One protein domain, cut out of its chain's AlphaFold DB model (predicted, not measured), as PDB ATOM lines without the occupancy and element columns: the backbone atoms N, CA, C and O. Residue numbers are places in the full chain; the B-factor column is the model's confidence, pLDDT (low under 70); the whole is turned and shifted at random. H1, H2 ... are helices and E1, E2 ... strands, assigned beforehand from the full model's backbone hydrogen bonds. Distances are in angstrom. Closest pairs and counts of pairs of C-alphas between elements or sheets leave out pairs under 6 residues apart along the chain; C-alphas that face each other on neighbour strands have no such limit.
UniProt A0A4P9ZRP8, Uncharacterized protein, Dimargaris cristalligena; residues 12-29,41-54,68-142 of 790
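What this domain is: This is residues 12 to 29, 41 to 54 and 68 to 142 of the 790 residues of an uncharacterized protein of Dimargaris cristalligena (UniProt A0A4P9ZRP8). The main body is one strongly twisted five-strand sheet, curled like part of a barrel but not closed, with a small two-strand sheet, E3 and E4, set off beyond the end of E2. The single helix, H1, lies in the crossover from E5 to E6 and only grazes the sheet near E6 and E7. The printed part has 107 residues, with one named helix and seven named strands in the order E1 E2 E3 E4 E5 H1 E6 E7; the class is mostly strand. The large sheet is mixed, in the order E2 E1 E5 E6 E7. The whole is only just compact, close to loose, with a radius of gyration of the C-alphas of 15.2 A and spans of 43 by 33 by 32 A.

Where its parts are: Find C-alpha 16 at (-46.948, -17.807, -35.884); from there E1, residues 16 to 24, runs 25.2 A. After the first cut look for E2, residues 43 to 49, 16.5 A long, and then E3, residues 52 to 54. After the second cut come E4, residues 68 to 70, and E5, residues 78 to 87, which covers 27.3 A from C-alpha 78 at (-47.131, 1.567, -27.162). H1, residues 98 to 107, is 15.4 A long. E6, residues 114 to 123, covers 28.8 A, and E7, residues 129 to 138, covers 28.7 A to C-alpha 138 at (-30.888, -3.482, -29.928).

How they stand to each other: Begin at inner strand E5. E1 is its antiparallel neighbour at 149 degrees; look at N 20 and O 81, 2.8 A. Edge strand E2 is antiparallel to E1 at 141 degrees, with N 49 and O 19 at 2.8 A. On the other side of E5, E6 is parallel at 31 degrees, with N 119 and O 84 at 2.9 A. E5, H1 and E6 form a strand-helix-strand unit, two parallel neighbour strands with a helix between, and its crossover is right-handed. E6 and edge strand E7 are a hairpin, antiparallel at 166 degrees, with N 122 and O 130 at 2.8 A. H1 only grazes the sheet with residues 101 to 105; 4 of its 6 O i to N i+4 pairs are within hydrogen-bond range. E2 runs on into E3 across a break of 2 residues, at 70 degrees. E3 and E4 are antiparallel at 139 degrees, with N 52 and O 70 at 2.8 A.

The domain as a whole: The C-alphas farthest apart, those of Ser 126 and Ile 142, are 48.8 A apart. Residues 30 to 40 are not printed, a gap of 9.4 A between C-alphas 29 and 41; residues 55 to 67 are not printed, a gap of 5.7 A between C-alphas 54 and 68. Of the links printed whole, none is long. The mean pLDDT of the printed part is 75.9; look for values under 70 at residues 12 to 17, 22 to 29, 90 to 94 and 100 to 113.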
ATOM      1  N   SER A  12     -36.640 -23.689 -39.824       55.41
ATOM      2  CA  SER A  12     -38.087 -23.879 -39.833       55.41
ATOM      3  C   SER A  12     -38.770 -22.516 -39.840       55.41
ATOM      4  O   SER A  12     -38.474 -21.685 -38.980       55.41
ATOM      5  N   THR A  13     -39.682 -22.292 -40.785       60.75
ATOM      6  CA  THR A  13     -40.515 -21.084 -40.814       60.75
ATOM      7  C   THR A  13     -41.248 -20.916 -39.478       60.75
ATOM      8  O   THR A  13     -41.673 -21.929 -38.907       60.75
ATOM      9  N   PRO A  14     -41.404 -19.679 -38.961       61.38
ATOM     10  CA  PRO A  14     -42.170 -19.441 -37.741       61.38
ATOM     11  C   PRO A  14     -43.580 -20.011 -37.887       61.38
ATOM     12  O   PRO A  14     -44.173 -19.989 -38.966       61.38
ATOM     13  N   THR A  15     -44.100 -20.573 -36.800       67.88
ATOM     14  CA  THR A  15     -45.431 -21.195 -36.794       67.88
ATOM     15  C   THR A  15     -46.521 -20.149 -36.573       67.88
ATOM     16  O   THR A  15     -47.640 -20.322 -37.051       67.88
ATOM     17  N   ALA A  16     -46.181 -19.046 -35.900       69.00
ATOM     18  CA  ALA A  16     -46.948 -17.807 -35.884       69.00
ATOM     19  C   ALA A  16     -46.025 -16.608 -35.602       69.00
ATOM     20  O   ALA A  16     -45.200 -16.666 -34.691       69.00
ATOM     21  N   ASP A  17     -46.211 -15.507 -36.328       68.31
ATOM     22  CA  ASP A  17     -45.565 -14.220 -36.045       68.31
ATOM     23  C   ASP A  17     -46.548 -13.329 -35.284       68.31
ATOM     24  O   ASP A  17     -47.426 -12.713 -35.882       68.31
ATOM     25  N   VAL A  18     -46.481 -13.309 -33.958       72.50
ATOM     26  CA  VAL A  18     -47.376 -12.512 -33.104       72.50
ATOM     27  C   VAL A  18     -46.723 -11.153 -32.821       72.50
ATOM     28  O   VAL A  18     -45.513 -10.992 -32.973       72.50
ATOM     29  N   LEU A  19     -47.504 -10.151 -32.432       73.19
ATOM     30  CA  LEU A  19     -46.990  -8.863 -31.980       73.19
ATOM     31  C   LEU A  19     -47.249  -8.754 -30.475       73.19
ATOM     32  O   LEU A  19     -48.383  -8.797 -30.013       73.19
ATOM     33  N   CYS A  20     -46.199  -8.639 -29.674       74.38
ATOM     34  CA  CYS A  20     -46.370  -8.175 -28.306       74.38
ATOM     35  C   CYS A  20     -46.533  -6.656 -28.334       74.38
ATOM     36  O   CYS A  20     -45.834  -5.962 -29.072       74.38
ATOM     37  N   ILE A  21     -47.431  -6.140 -27.504       70.56
ATOM     38  CA  ILE A  21     -47.499  -4.714 -27.217       70.56
ATOM     39  C   ILE A  21     -47.076  -4.539 -25.764       70.56
ATOM     40  O   ILE A  21     -47.677  -5.083 -24.835       70.56
ATOM     41  N   ALA A  22     -45.990  -3.807 -25.586       67.50
ATOM     42  CA  ALA A  22     -45.526  -3.339 -24.299       67.50
ATOM     43  C   ALA A  22     -45.848  -1.853 -24.152       67.50
ATOM     44  O   ALA A  22     -46.234  -1.183 -25.108       67.50
ATOM     45  N   TYR A  23     -45.669  -1.336 -22.950       64.88
ATOM     46  CA  TYR A  23     -45.596   0.094 -22.693       64.88
ATOM     47  C   TYR A  23     -44.363   0.356 -21.820       64.88
ATOM     48  O   TYR A  23     -43.855  -0.551 -21.148       64.88
ATOM     49  N   LEU A  24     -43.840   1.577 -21.892       61.06
ATOM     50  CA  LEU A  24     -42.877   2.059 -20.909       61.06
ATOM     51  C   LEU A  24     -43.671   2.510 -19.686       61.06
ATOM     52  O   LEU A  24     -44.629   3.271 -19.819       61.06
ATOM     53  N   ASP A  25     -43.310   1.985 -18.520       50.22
ATOM     54  CA  ASP A  25     -44.002   2.297 -17.273       50.22
ATOM     55  C   ASP A  25     -43.353   3.519 -16.611       50.22
ATOM     56  O   ASP A  25     -42.582   3.403 -15.657       50.22
ATOM     57  N   ASP A  26     -43.651   4.697 -17.170       49.84
ATOM     58  CA  ASP A  26     -43.181   5.995 -16.664       49.84
ATOM     59  C   ASP A  26     -43.717   6.302 -15.242       49.84
ATOM     60  O   ASP A  26     -43.183   7.181 -14.568       49.84
ATOM     61  N   GLU A  27     -44.764   5.608 -14.767       43.34
ATOM     62  CA  GLU A  27     -45.422   5.890 -13.478       43.34
ATOM     63  C   GLU A  27     -44.775   5.173 -12.278       43.34
ATOM     64  O   GLU A  27     -45.021   5.556 -11.133       43.34
ATOM     65  N   THR A  28     -43.922   4.168 -12.502       41.09
ATOM     66  CA  THR A  28     -43.245   3.437 -11.407       41.09
ATOM     67  C   THR A  28     -41.981   4.115 -10.869       41.09
ATOM     68  O   THR A  28     -41.477   3.715  -9.817       41.09
ATOM     69  N   VAL A  29     -41.491   5.174 -11.520       41.16
ATOM     70  CA  VAL A  29     -40.407   6.019 -10.992       41.16
ATOM     71  C   VAL A  29     -41.018   7.141 -10.150       41.16
ATOM     72  O   VAL A  29     -41.237   8.246 -10.640       41.16
ATOM     73  N   ALA A  41     -34.256   1.925 -17.028       77.31
ATOM     74  CA  ALA A  41     -35.466   1.897 -17.855       77.31
ATOM     75  C   ALA A  41     -36.179   0.530 -17.776       77.31
ATOM     76  O   ALA A  41     -35.581  -0.506 -18.081       77.31
ATOM     77  N   THR A  42     -37.471   0.521 -17.427       84.69
ATOM     78  CA  THR A  42     -38.285  -0.705 -17.311       84.69
ATOM     79  C   THR A  42     -39.312  -0.807 -18.442       84.69
ATOM     80  O   THR A  42     -40.105   0.104 -18.668       84.69
ATOM     81  N   ILE A  43     -39.322  -1.942 -19.149       85.88
ATOM     82  CA  ILE A  43     -40.289  -2.249 -20.215       85.88
ATOM     83  C   ILE A  43     -41.308  -3.259 -19.685       85.88
ATOM     84  O   ILE A  43     -40.941  -4.394 -19.369       85.88
ATOM     85  N   VAL A  44     -42.592  -2.890 -19.648       88.38
ATOM     86  CA  VAL A  44     -43.667  -3.768 -19.165       88.38
ATOM     87  C   VAL A  44     -44.442  -4.355 -20.344       88.38
ATOM     88  O   VAL A  44     -45.166  -3.667 -21.065       88.38
ATOM     89  N   ILE A  45     -44.301  -5.669 -20.547       88.69
ATOM     90  CA  ILE A  45     -45.007  -6.416 -21.597       88.69
ATOM     91  C   ILE A  45     -46.299  -7.003 -21.014       88.69
ATOM     92  O   ILE A  45     -46.269  -8.065 -20.393       88.69
ATOM     93  N   ASN A  46     -47.436  -6.327 -21.214       91.44
ATOM     94  CA  ASN A  46     -48.737  -6.754 -20.673       91.44
ATOM     95  C   ASN A  46     -49.798  -7.120 -21.728       91.44
ATOM     96  O   ASN A  46     -50.845  -7.659 -21.362       91.44
ATOM     97  N   ARG A  47     -49.562  -6.855 -23.021       90.75
ATOM     98  CA  ARG A  47     -50.515  -7.130 -24.107       90.75
ATOM     99  C   ARG A  47     -49.915  -8.049 -25.168       90.75
ATOM    100  O   ARG A  47     -48.787  -7.869 -25.622       90.75
ATOM    101  N   LEU A  48     -50.717  -9.021 -25.594       92.25
ATOM    102  CA  LEU A  48     -50.433  -9.903 -26.722       92.25
ATOM    103  C   LEU A  48     -51.438  -9.599 -27.836       92.25
ATOM    104  O   LEU A  48     -52.638  -9.801 -27.653       92.25
ATOM    105  N   ASP A  49     -50.952  -9.125 -28.976       92.31
ATOM    106  CA  ASP A  49     -51.750  -8.783 -30.148       92.31
ATOM    107  C   ASP A  49     -51.451  -9.778 -31.288       92.31
ATOM    108  O   ASP A  49     -50.323  -9.842 -31.784       92.31
ATOM    109  N   PRO A  50     -52.427 -10.576 -31.761       90.00
ATOM    110  CA  PRO A  50     -52.219 -11.425 -32.936       90.00
ATOM    111  C   PRO A  50     -51.883 -10.618 -34.203       90.00
ATOM    112  O   PRO A  50     -51.400 -11.199 -35.175       90.00
ATOM    113  N   GLY A  51     -52.128  -9.305 -34.195       92.44
ATOM    114  CA  GLY A  51     -51.984  -8.414 -35.331       92.44
ATOM    115  C   GLY A  51     -53.065  -8.637 -36.385       92.44
ATOM    116  O   GLY A  51     -53.781  -9.644 -36.407       92.44
ATOM    117  N   ARG A  52     -53.141  -7.701 -37.326       90.12
ATOM    118  CA  ARG A  52     -53.952  -7.813 -38.539       90.12
ATOM    119  C   ARG A  52     -53.046  -7.949 -39.755       90.12
ATOM    120  O   ARG A  52     -52.027  -7.270 -39.866       90.12
ATOM    121  N   LEU A  53     -53.430  -8.833 -40.671       89.25
ATOM    122  CA  LEU A  53     -52.829  -8.887 -41.999       89.25
ATOM    123  C   LEU A  53     -53.441  -7.768 -42.834       89.25
ATOM    124  O   LEU A  53     -54.655  -7.755 -43.045       89.25
ATOM    125  N   VAL A  54     -52.611  -6.850 -43.318       83.94
ATOM    126  CA  VAL A  54     -53.010  -5.932 -44.380       83.94
ATOM    127  C   VAL A  54     -52.580  -6.579 -45.686       83.94
ATOM    128  O   VAL A  54     -51.399  -6.641 -46.012       83.94
ATOM    129  N   ASP A  68     -48.089  -7.799 -45.140       81.69
ATOM    130  CA  ASP A  68     -47.508  -7.312 -43.896       81.69
ATOM    131  C   ASP A  68     -48.484  -7.500 -42.728       81.69
ATOM    132  O   ASP A  68     -49.678  -7.173 -42.790       81.69
ATOM    133  N   ARG A  69     -47.956  -8.041 -41.627       84.56
ATOM    134  CA  ARG A  69     -48.660  -8.136 -40.348       84.56
ATOM    135  C   ARG A  69     -48.315  -6.909 -39.512       84.56
ATOM    136  O   ARG A  69     -47.171  -6.735 -39.105       84.56
ATOM    137  N   ILE A  70     -49.325  -6.095 -39.229       90.06
ATOM    138  CA  ILE A  70     -49.219  -4.897 -38.387       90.06
ATOM    139  C   ILE A  70     -50.053  -5.074 -37.110       90.06
ATOM    140  O   ILE A  70     -50.932  -5.945 -37.086       90.06
ATOM    141  N   PRO A  71     -49.840  -4.264 -36.057       91.81
ATOM    142  CA  PRO A  71     -50.710  -4.285 -34.889       91.81
ATOM    143  C   PRO A  71     -52.176  -4.041 -35.269       91.81
ATOM    144  O   PRO A  71     -52.499  -3.304 -36.211       91.81
ATOM    145  N   THR A  72     -53.078  -4.667 -34.523       92.31
ATOM    146  CA  THR A  72     -54.525  -4.464 -34.618       92.31
ATOM    147  C   THR A  72     -54.880  -3.025 -34.248       92.31
ATOM    148  O   THR A  72     -55.683  -2.391 -34.933       92.31
ATOM    149  N   LEU A  73     -54.237  -2.508 -33.198       91.88
ATOM    150  CA  LEU A  73     -54.331  -1.139 -32.705       91.88
ATOM    151  C   LEU A  73     -52.984  -0.757 -32.080       91.88
ATOM    152  O   LEU A  73     -52.419  -1.550 -31.333       91.88
ATOM    153  N   VAL A  74     -52.493   0.445 -32.378       89.94
ATOM    154  CA  VAL A  74     -51.353   1.067 -31.689       89.94
ATOM    155  C   VAL A  74     -51.915   2.243 -30.899       89.94
ATOM    156  O   VAL A  74     -52.606   3.078 -31.483       89.94
ATOM    157  N   LEU A  75     -51.674   2.280 -29.592       90.94
ATOM    158  CA  LEU A  75     -51.967   3.430 -28.738       90.94
ATOM    159  C   LEU A  75     -50.718   4.310 -28.591       90.94
ATOM    160  O   LEU A  75     -49.589   3.834 -28.720       90.94
ATOM    161  N   ASP A  76     -50.908   5.588 -28.275       85.44
ATOM    162  CA  ASP A  76     -49.787   6.482 -27.983       85.44
ATOM    163  C   ASP A  76     -49.031   6.008 -26.731       85.44
ATOM    164  O   ASP A  76     -49.612   5.865 -25.655       85.44
ATOM    165  N   GLY A  77     -47.724   5.774 -26.877       86.81
ATOM    166  CA  GLY A  77     -46.872   5.179 -25.837       86.81
ATOM    167  C   GLY A  77     -46.666   3.663 -25.964       86.81
ATOM    168  O   GLY A  77     -45.853   3.103 -25.227       86.81
ATOM    169  N   ASP A  78     -47.328   2.996 -26.914       88.88
ATOM    170  CA  ASP A  78     -47.131   1.567 -27.162       88.88
ATOM    171  C   ASP A  78     -45.747   1.274 -27.764       88.88
ATOM    172  O   ASP A  78     -45.380   1.753 -28.839       88.88
ATOM    173  N   LEU A  79     -45.002   0.393 -27.100       87.75
ATOM    174  CA  LEU A  79     -43.802  -0.233 -27.634       87.75
ATOM    175  C   LEU A  79     -44.200  -1.528 -28.357       87.75
ATOM    176  O   LEU A  79     -44.530  -2.537 -27.729       87.75
ATOM    177  N   VAL A  80     -44.160  -1.506 -29.689       88.75
ATOM    178  CA  VAL A  80     -44.485  -2.669 -30.527       88.75
ATOM    179  C   VAL A  80     -43.284  -3.615 -30.605       88.75
ATOM    180  O   VAL A  80     -42.198  -3.233 -31.035       88.75
ATOM    181  N   LEU A  81     -43.496  -4.872 -30.214       90.12
ATOM    182  CA  LEU A  81     -42.478  -5.911 -30.081       90.12
ATOM    183  C   LEU A  81     -42.782  -7.094 -31.016       90.12
ATOM    184  O   LEU A  81     -43.696  -7.874 -30.728       90.12
ATOM    185  N   PRO A  82     -42.025  -7.307 -32.106       88.00
ATOM    186  CA  PRO A  82     -42.179  -8.501 -32.932       88.00
ATOM    187  C   PRO A  82     -41.882  -9.775 -32.128       88.00
ATOM    188  O   PRO A  82     -40.794  -9.908 -31.559       88.00
ATOM    189  N   LEU A  83     -42.848 -10.699 -32.072       88.94
ATOM    190  CA  LEU A  83     -42.785 -11.947 -31.311       88.94
ATOM    191  C   LEU A  83     -42.909 -13.164 -32.240       88.94
ATOM    192  O   LEU A  83     -44.004 -13.627 -32.565       88.94
ATOM    193  N   HIS A  84     -41.776 -13.741 -32.621       86.50
ATOM    194  CA  HIS A  84     -41.752 -14.928 -33.475       86.50
ATOM    195  C   HIS A  84     -41.940 -16.198 -32.631       86.50
ATOM    196  O   HIS A  84     -41.107 -16.505 -31.770       86.50
ATOM    197  N   ILE A  85     -43.024 -16.942 -32.864       87.50
ATOM    198  CA  ILE A  85     -43.357 -18.171 -32.133       87.50
ATOM    199  C   ILE A  85     -43.048 -19.396 -33.001       87.50
ATOM    200  O   ILE A  85     -43.555 -19.544 -34.116       87.50
ATOM    201  N   TYR A  86     -42.249 -20.309 -32.451       85.38
ATOM    202  CA  TYR A  86     -41.871 -21.567 -33.092       85.38
ATOM    203  C   TYR A  86     -42.281 -22.751 -32.217       85.38
ATOM    204  O   TYR A  86     -41.822 -22.883 -31.081       85.38
ATOM    205  N   THR A  87     -43.102 -23.650 -32.761       85.19
ATOM    206  CA  THR A  87     -43.358 -24.969 -32.174       85.19
ATOM    207  C   THR A  87     -42.414 -25.997 -32.793       85.19
ATOM    208  O   THR A  87     -42.477 -26.244 -33.998       85.19
ATOM    209  N   GLY A  88     -41.547 -26.622 -31.999       79.06
ATOM    210  CA  GLY A  88     -40.595 -27.612 -32.511       79.06
ATOM    211  C   GLY A  88     -39.662 -28.167 -31.435       79.06
ATOM    212  O   GLY A  88     -39.668 -27.670 -30.313       79.06
ATOM    213  N   PRO A  89     -38.863 -29.208 -31.730       74.75
ATOM    214  CA  PRO A  89     -37.935 -29.787 -30.762       74.75
ATOM    215  C   PRO A  89     -36.817 -28.796 -30.365       74.75
ATOM    216  O   PRO A  89     -36.310 -28.064 -31.216       74.75
ATOM    217  N   PRO A  90     -36.349 -28.806 -29.099       65.06
ATOM    218  CA  PRO A  90     -35.440 -27.791 -28.534       65.06
ATOM    219  C   PRO A  90     -34.014 -27.766 -29.107       65.06
ATOM    220  O   PRO A  90     -33.201 -26.952 -28.673       65.06
ATOM    221  N   GLN A  91     -33.684 -28.659 -30.042       61.84
ATOM    222  CA  GLN A  91     -32.324 -28.832 -30.562       61.84
ATOM    223  C   GLN A  91     -31.940 -27.791 -31.623       61.84
ATOM    224  O   GLN A  91     -30.754 -27.541 -31.823       61.84
ATOM    225  N   HIS A  92     -32.918 -27.126 -32.244       58.91
ATOM    226  CA  HIS A  92     -32.671 -25.957 -33.084       58.91
ATOM    227  C   HIS A  92     -32.780 -24.690 -32.236       58.91
ATOM    228  O   HIS A  92     -33.791 -23.990 -32.243       58.91
ATOM    229  N   ALA A  93     -31.719 -24.405 -31.476       55.09
ATOM    230  CA  ALA A  93     -31.543 -23.080 -30.906       55.09
ATOM    231  C   ALA A  93     -31.525 -22.060 -32.056       55.09
ATOM    232  O   ALA A  93     -30.728 -22.182 -32.987       55.09
ATOM    233  N   LEU A  94     -32.422 -21.073 -32.002       66.50
ATOM    234  CA  LEU A  94     -32.422 -19.963 -32.949       66.50
ATOM    235  C   LEU A  94     -31.242 -19.045 -32.632       66.50
ATOM    236  O   LEU A  94     -31.365 -18.054 -31.911       66.50
ATOM    237  N   ASP A  95     -30.083 -19.392 -33.182       73.12
ATOM    238  CA  ASP A  95     -28.956 -18.479 -33.267       73.12
ATOM    239  C   ASP A  95     -29.335 -17.333 -34.202       73.12
ATOM    240  O   ASP A  95     -29.372 -17.451 -35.429       73.12
ATOM    241  N   TRP A  96     -29.666 -16.208 -33.575       71.38
ATOM    242  CA  TRP A  96     -30.006 -14.949 -34.216       71.38
ATOM    243  C   TRP A  96     -28.840 -14.468 -35.096       71.38
ATOM    244  O   TRP A  96     -27.871 -13.885 -34.596       71.38
ATOM    245  N   LYS A  97     -28.932 -14.727 -36.405       79.38
ATOM    246  CA  LYS A  97     -27.897 -14.401 -37.398       79.38
ATOM    247  C   LYS A  97     -27.771 -12.899 -37.640       79.38
ATOM    248  O   LYS A  97     -28.773 -12.189 -37.669       79.38
ATOM    249  N   ALA A  98     -26.539 -12.450 -37.907       72.56
ATOM    250  CA  ALA A  98     -26.171 -11.056 -38.186       72.56
ATOM    251  C   ALA A  98     -27.077 -10.358 -39.230       72.56
ATOM    252  O   ALA A  98     -27.362  -9.165 -39.124       72.56
ATOM    253  N   ASP A  99     -27.573 -11.108 -40.212       73.25
ATOM    254  CA  ASP A  99     -28.360 -10.572 -41.326       73.25
ATOM    255  C   ASP A  99     -29.807 -10.236 -40.942       73.25
ATOM    256  O   ASP A  99     -30.398  -9.314 -41.504       73.25
ATOM    257  N   VAL A 100     -30.359 -10.919 -39.930       68.00
ATOM    258  CA  VAL A 100     -31.693 -10.619 -39.387       68.00
ATOM    259  C   VAL A 100     -31.703  -9.208 -38.792       68.00
ATOM    260  O   VAL A 100     -32.602  -8.426 -39.087       68.00
ATOM    261  N   TYR A 101     -30.663  -8.832 -38.038       66.38
ATOM    262  CA  TYR A 101     -30.553  -7.487 -37.457       66.38
ATOM    263  C   TYR A 101     -30.363  -6.398 -38.521       66.38
ATOM    264  O   TYR A 101     -30.986  -5.345 -38.423       66.38
ATOM    265  N   LYS A 102     -29.545  -6.648 -39.560       69.00
ATOM    266  CA  LYS A 102     -29.328  -5.685 -40.659       69.00
ATOM    267  C   LYS A 102     -30.639  -5.299 -41.349       69.00
ATOM    268  O   LYS A 102     -30.823  -4.130 -41.680       69.00
ATOM    269  N   LYS A 103     -31.558  -6.259 -41.531       69.94
ATOM    270  CA  LYS A 103     -32.875  -6.001 -42.128       69.94
ATOM    271  C   LYS A 103     -33.721  -5.045 -41.278       69.94
ATOM    272  O   LYS A 103     -34.354  -4.157 -41.837       69.94
ATOM    273  N   TYR A 104     -33.720  -5.206 -39.955       64.50
ATOM    274  CA  TYR A 104     -34.494  -4.335 -39.063       64.50
ATOM    275  C   TYR A 104     -33.873  -2.939 -38.922       64.50
ATOM    276  O   TYR A 104     -34.599  -1.951 -38.973       64.50
ATOM    277  N   LEU A 105     -32.540  -2.851 -38.868       58.59
ATOM    278  CA  LEU A 105     -31.796  -1.588 -38.800       58.59
ATOM    279  C   LEU A 105     -32.051  -0.640 -39.977       58.59
ATOM    280  O   LEU A 105     -32.120   0.570 -39.783       58.59
ATOM    281  N   GLY A 106     -32.183  -1.175 -41.194       54.88
ATOM    282  CA  GLY A 106     -32.428  -0.359 -42.388       54.88
ATOM    283  C   GLY A 106     -33.837   0.238 -42.467       54.88
ATOM    284  O   GLY A 106     -34.037   1.219 -43.176       54.88
ATOM    285  N   ALA A 107     -34.809  -0.337 -41.751       53.41
ATOM    286  CA  ALA A 107     -36.200   0.123 -41.744       53.41
ATOM    287  C   ALA A 107     -36.506   1.097 -40.592       53.41
ATOM    288  O   ALA A 107     -37.472   1.852 -40.657       53.41
ATOM    289  N   SER A 108     -35.695   1.094 -39.532       50.91
ATOM    290  CA  SER A 108     -35.967   1.794 -38.275       50.91
ATOM    291  C   SER A 108     -35.390   3.217 -38.210       50.91
ATOM    292  O   SER A 108     -34.819   3.609 -37.189       50.91
ATOM    293  N   TYR A 109     -35.537   4.010 -39.277       48.19
ATOM    294  CA  TYR A 109     -35.218   5.444 -39.248       48.19
ATOM    295  C   TYR A 109     -36.196   6.176 -38.310       48.19
ATOM    296  O   TYR A 109     -37.293   6.547 -38.714       48.19
ATOM    297  N   GLY A 110     -35.797   6.344 -37.044       54.09
ATOM    298  CA  GLY A 110     -36.592   6.991 -35.988       54.09
ATOM    299  C   GLY A 110     -36.867   6.129 -34.746       54.09
ATOM    300  O   GLY A 110     -37.433   6.635 -33.780       54.09
ATOM    301  N   ALA A 111     -36.459   4.853 -34.716       55.19
ATOM    302  CA  ALA A 111     -36.541   4.043 -33.496       55.19
ATOM    303  C   ALA A 111     -35.185   4.001 -32.773       55.19
ATOM    304  O   ALA A 111     -34.217   3.429 -33.274       55.19
ATOM    305  N   LEU A 112     -35.138   4.561 -31.561       55.03
ATOM    306  CA  LEU A 112     -33.979   4.515 -30.654       55.03
ATOM    307  C   LEU A 112     -33.700   3.141 -30.048       55.03
ATOM    308  O   LEU A 112     -32.694   2.952 -29.380       55.03
ATOM    309  N   GLY A 113     -34.566   2.171 -30.282       63.47
ATOM    310  CA  GLY A 113     -34.284   0.792 -29.961       63.47
ATOM    311  C   GLY A 113     -35.329  -0.104 -30.586       63.47
ATOM    312  O   GLY A 113     -36.492   0.280 -30.723       63.47
ATOM    313  N   THR A 114     -34.915  -1.303 -30.966       75.75
ATOM    314  CA  THR A 114     -35.837  -2.362 -31.363       75.75
ATOM    315  C   THR A 114     -35.638  -3.541 -30.428       75.75
ATOM    316  O   THR A 114     -34.539  -4.074 -30.268       75.75
ATOM    317  N   VAL A 115     -36.717  -3.940 -29.760       80.62
ATOM    318  CA  VAL A 115     -36.743  -5.144 -28.933       80.62
ATOM    319  C   VAL A 115     -37.503  -6.207 -29.709       80.62
ATOM    320  O   VAL A 115     -38.664  -6.025 -30.068       80.62
ATOM    321  N   HIS A 116     -36.839  -7.326 -29.970       81.12
ATOM    322  CA  HIS A 116     -37.430  -8.472 -30.648       81.12
ATOM    323  C   HIS A 116     -37.500  -9.657 -29.689       81.12
ATOM    324  O   HIS A 116     -36.545  -9.948 -28.962       81.12
ATOM    325  N   GLY A 117     -38.632 -10.356 -29.699       81.69
ATOM    326  CA  GLY A 117     -38.853 -11.575 -28.935       81.69
ATOM    327  C   GLY A 117     -38.911 -12.805 -29.836       81.69
ATOM    328  O   GLY A 117     -39.523 -12.799 -30.903       81.69
ATOM    329  N   VAL A 118     -38.307 -13.894 -29.377       81.88
ATOM    330  CA  VAL A 118     -38.515 -15.242 -29.912       81.88
ATOM    331  C   VAL A 118     -39.066 -16.111 -28.792       81.88
ATOM    332  O   VAL A 118     -38.511 -16.146 -27.691       81.88
ATOM    333  N   VAL A 119     -40.146 -16.837 -29.078       83.06
ATOM    334  CA  VAL A 119     -40.715 -17.845 -28.179       83.06
ATOM    335  C   VAL A 119     -40.566 -19.208 -28.824       83.06
ATOM    336  O   VAL A 119     -41.146 -19.490 -29.871       83.06
ATOM    337  N   LEU A 120     -39.810 -20.079 -28.167       80.94
ATOM    338  CA  LEU A 120     -39.800 -21.497 -28.486       80.94
ATOM    339  C   LEU A 120     -40.834 -22.184 -27.593       80.94
ATOM    340  O   LEU A 120     -40.683 -22.208 -26.368       80.94
ATOM    341  N   ALA A 121     -41.891 -22.709 -28.204       82.44
ATOM    342  CA  ALA A 121     -42.944 -23.443 -27.523       82.44
ATOM    343  C   ALA A 121     -42.721 -24.950 -27.686       82.44
ATOM    344  O   ALA A 121     -42.752 -25.489 -28.793       82.44
ATOM    345  N   PHE A 122     -42.525 -25.634 -26.563       81.00
ATOM    346  CA  PHE A 122     -42.370 -27.081 -26.488       81.00
ATOM    347  C   PHE A 122     -43.669 -27.688 -25.949       81.00
ATOM    348  O   PHE A 122     -43.847 -27.747 -24.726       81.00
ATOM    349  N   PRO A 123     -44.598 -28.124 -26.821       75.19
ATOM    350  CA  PRO A 123     -45.754 -28.892 -26.383       75.19
ATOM    351  C   PRO A 123     -45.266 -30.247 -25.859       75.19
ATOM    352  O   PRO A 123     -44.931 -31.147 -26.631       75.19
ATOM    353  N   ASN A 124     -45.189 -30.387 -24.537       75.31
ATOM    354  CA  ASN A 124     -44.964 -31.682 -23.911       75.31
ATOM    355  C   ASN A 124     -46.283 -32.472 -23.973       75.31
ATOM    356  O   ASN A 124     -47.304 -31.939 -23.538       75.31
ATOM    357  N   PRO A 125     -46.308 -33.720 -24.476       70.94
ATOM    358  CA  PRO A 125     -47.519 -34.540 -24.466       70.94
ATOM    359  C   PRO A 125     -48.058 -34.870 -23.061       70.94
ATOM    360  O   PRO A 125     -49.172 -35.374 -22.973       70.94
ATOM    361  N   SER A 126     -47.316 -34.598 -21.977       77.94
ATOM    362  CA  SER A 126     -47.793 -34.712 -20.587       77.94
ATOM    363  C   SER A 126     -48.176 -33.346 -19.983       77.94
ATOM    364  O   SER A 126     -47.556 -32.885 -19.023       77.94
ATOM    365  N   ASP A 127     -49.158 -32.691 -20.607       73.12
ATOM    366  CA  ASP A 127     -49.914 -31.489 -20.191       73.12
ATOM    367  C   ASP A 127     -49.168 -30.155 -19.956       73.12
ATOM    368  O   ASP A 127     -49.789 -29.093 -20.005       73.12
ATOM    369  N   ASN A 128     -47.845 -30.148 -19.773       82.19
ATOM    370  CA  ASN A 128     -47.076 -28.919 -19.529       82.19
ATOM    371  C   ASN A 128     -46.407 -28.359 -20.796       82.19
ATOM    372  O   ASN A 128     -45.332 -28.804 -21.198       82.19
ATOM    373  N   THR A 129     -46.983 -27.313 -21.394       82.00
ATOM    374  CA  THR A 129     -46.306 -26.542 -22.453       82.00
ATOM    375  C   THR A 129     -45.144 -25.746 -21.859       82.00
ATOM    376  O   THR A 129     -45.356 -24.757 -21.160       82.00
ATOM    377  N   HIS A 130     -43.906 -26.137 -22.164       84.69
ATOM    378  CA  HIS A 130     -42.734 -25.362 -21.762       84.69
ATOM    379  C   HIS A 130     -42.477 -24.250 -22.781       84.69
ATOM    380  O   HIS A 130     -42.296 -24.516 -23.968       84.69
ATOM    381  N   LEU A 131     -42.420 -23.004 -22.312       86.88
ATOM    382  CA  LEU A 131     -42.073 -21.845 -23.130       86.88
ATOM    383  C   LEU A 131     -40.656 -21.389 -22.789       86.88
ATOM    384  O   LEU A 131     -40.347 -21.119 -21.628       86.88
ATOM    385  N   ARG A 132     -39.796 -21.268 -23.799       87.75
ATOM    386  CA  ARG A 132     -38.506 -20.583 -23.682       87.75
ATOM    387  C   ARG A 132     -38.601 -19.255 -24.417       87.75
ATOM    388  O   ARG A 132     -38.577 -19.218 -25.645       87.75
ATOM    389  N   LEU A 133     -38.702 -18.186 -23.638       87.50
ATOM    390  CA  LEU A 133     -38.678 -16.810 -24.122       87.50
ATOM    391  C   LEU A 133     -37.222 -16.347 -24.251       87.50
ATOM    392  O   LEU A 133     -36.415 -16.551 -23.343       87.50
ATOM    393  N   GLN A 134     -36.883 -15.737 -25.381       89.56
ATOM    394  CA  GLN A 134     -35.598 -15.087 -25.607       89.56
ATOM    395  C   GLN A 134     -35.834 -13.725 -26.252       89.56
ATOM    396  O   GLN A 134     -36.245 -13.640 -27.408       89.56
ATOM    397  N   TYR A 135     -35.525 -12.669 -25.510       86.94
ATOM    398  CA  TYR A 135     -35.559 -11.299 -26.003       86.94
ATOM    399  C   TYR A 135     -34.160 -10.844 -26.416       86.94
ATOM    400  O   TYR A 135     -33.157 -11.272 -25.837       86.94
ATOM    401  N   ARG A 136     -34.093  -9.954 -27.404       85.81
ATOM    402  CA  ARG A 136     -32.914  -9.135 -27.694       85.81
ATOM    403  C   ARG A 136     -33.350  -7.683 -27.832       85.81
ATOM    404  O   ARG A 136     -34.190  -7.379 -28.675       85.81
ATOM    405  N   LEU A 137     -32.757  -6.821 -27.014       85.81
ATOM    406  CA  LEU A 137     -32.756  -5.374 -27.202       85.81
ATOM    407  C   LEU A 137     -31.607  -5.017 -28.150       85.81
ATOM    408  O   LEU A 137     -30.485  -5.499 -27.973       85.81
ATOM    409  N   TRP A 138     -31.890  -4.182 -29.142       82.06
ATOM    410  CA  TRP A 138     -30.888  -3.482 -29.928       82.06
ATOM    411  C   TRP A 138     -31.020  -1.982 -29.680       82.06
ATOM    412  O   TRP A 138     -32.125  -1.448 -29.742       82.06
ATOM    413  N   GLU A 139     -29.897  -1.323 -29.408       82.06
ATOM    414  CA  GLU A 139     -29.815   0.091 -29.038       82.06
ATOM    415  C   GLU A 139     -28.622   0.738 -29.774       82.06
ATOM    416  O   GLU A 139     -27.529   0.152 -29.802       82.06
ATOM    417  N   PRO A 140     -28.790   1.925 -30.387       77.62
ATOM    418  CA  PRO A 140     -27.717   2.640 -31.050       77.62
ATOM    419  C   PRO A 140     -26.767   3.226 -30.003       77.62
ATOM    420  O   PRO A 140     -27.088   4.180 -29.302       77.62
ATOM    421  N   ARG A 141     -25.545   2.690 -29.936       81.19
ATOM    422  CA  ARG A 141     -24.478   3.214 -29.072       81.19
ATOM    423  C   ARG A 141     -23.904   4.519 -29.624       81.19
ATOM    424  O   ARG A 141     -22.826   4.528 -30.217       81.19
ATOM    425  N   ILE A 142     -24.635   5.614 -29.440       81.56
ATOM    426  CA  ILE A 142     -24.241   6.965 -29.846       81.56
ATOM    427  C   ILE A 142     -23.967   7.778 -28.582       81.56
ATOM    428  O   ILE A 142     -24.878   8.130 -27.843       81.56
TER     429      ILE A 142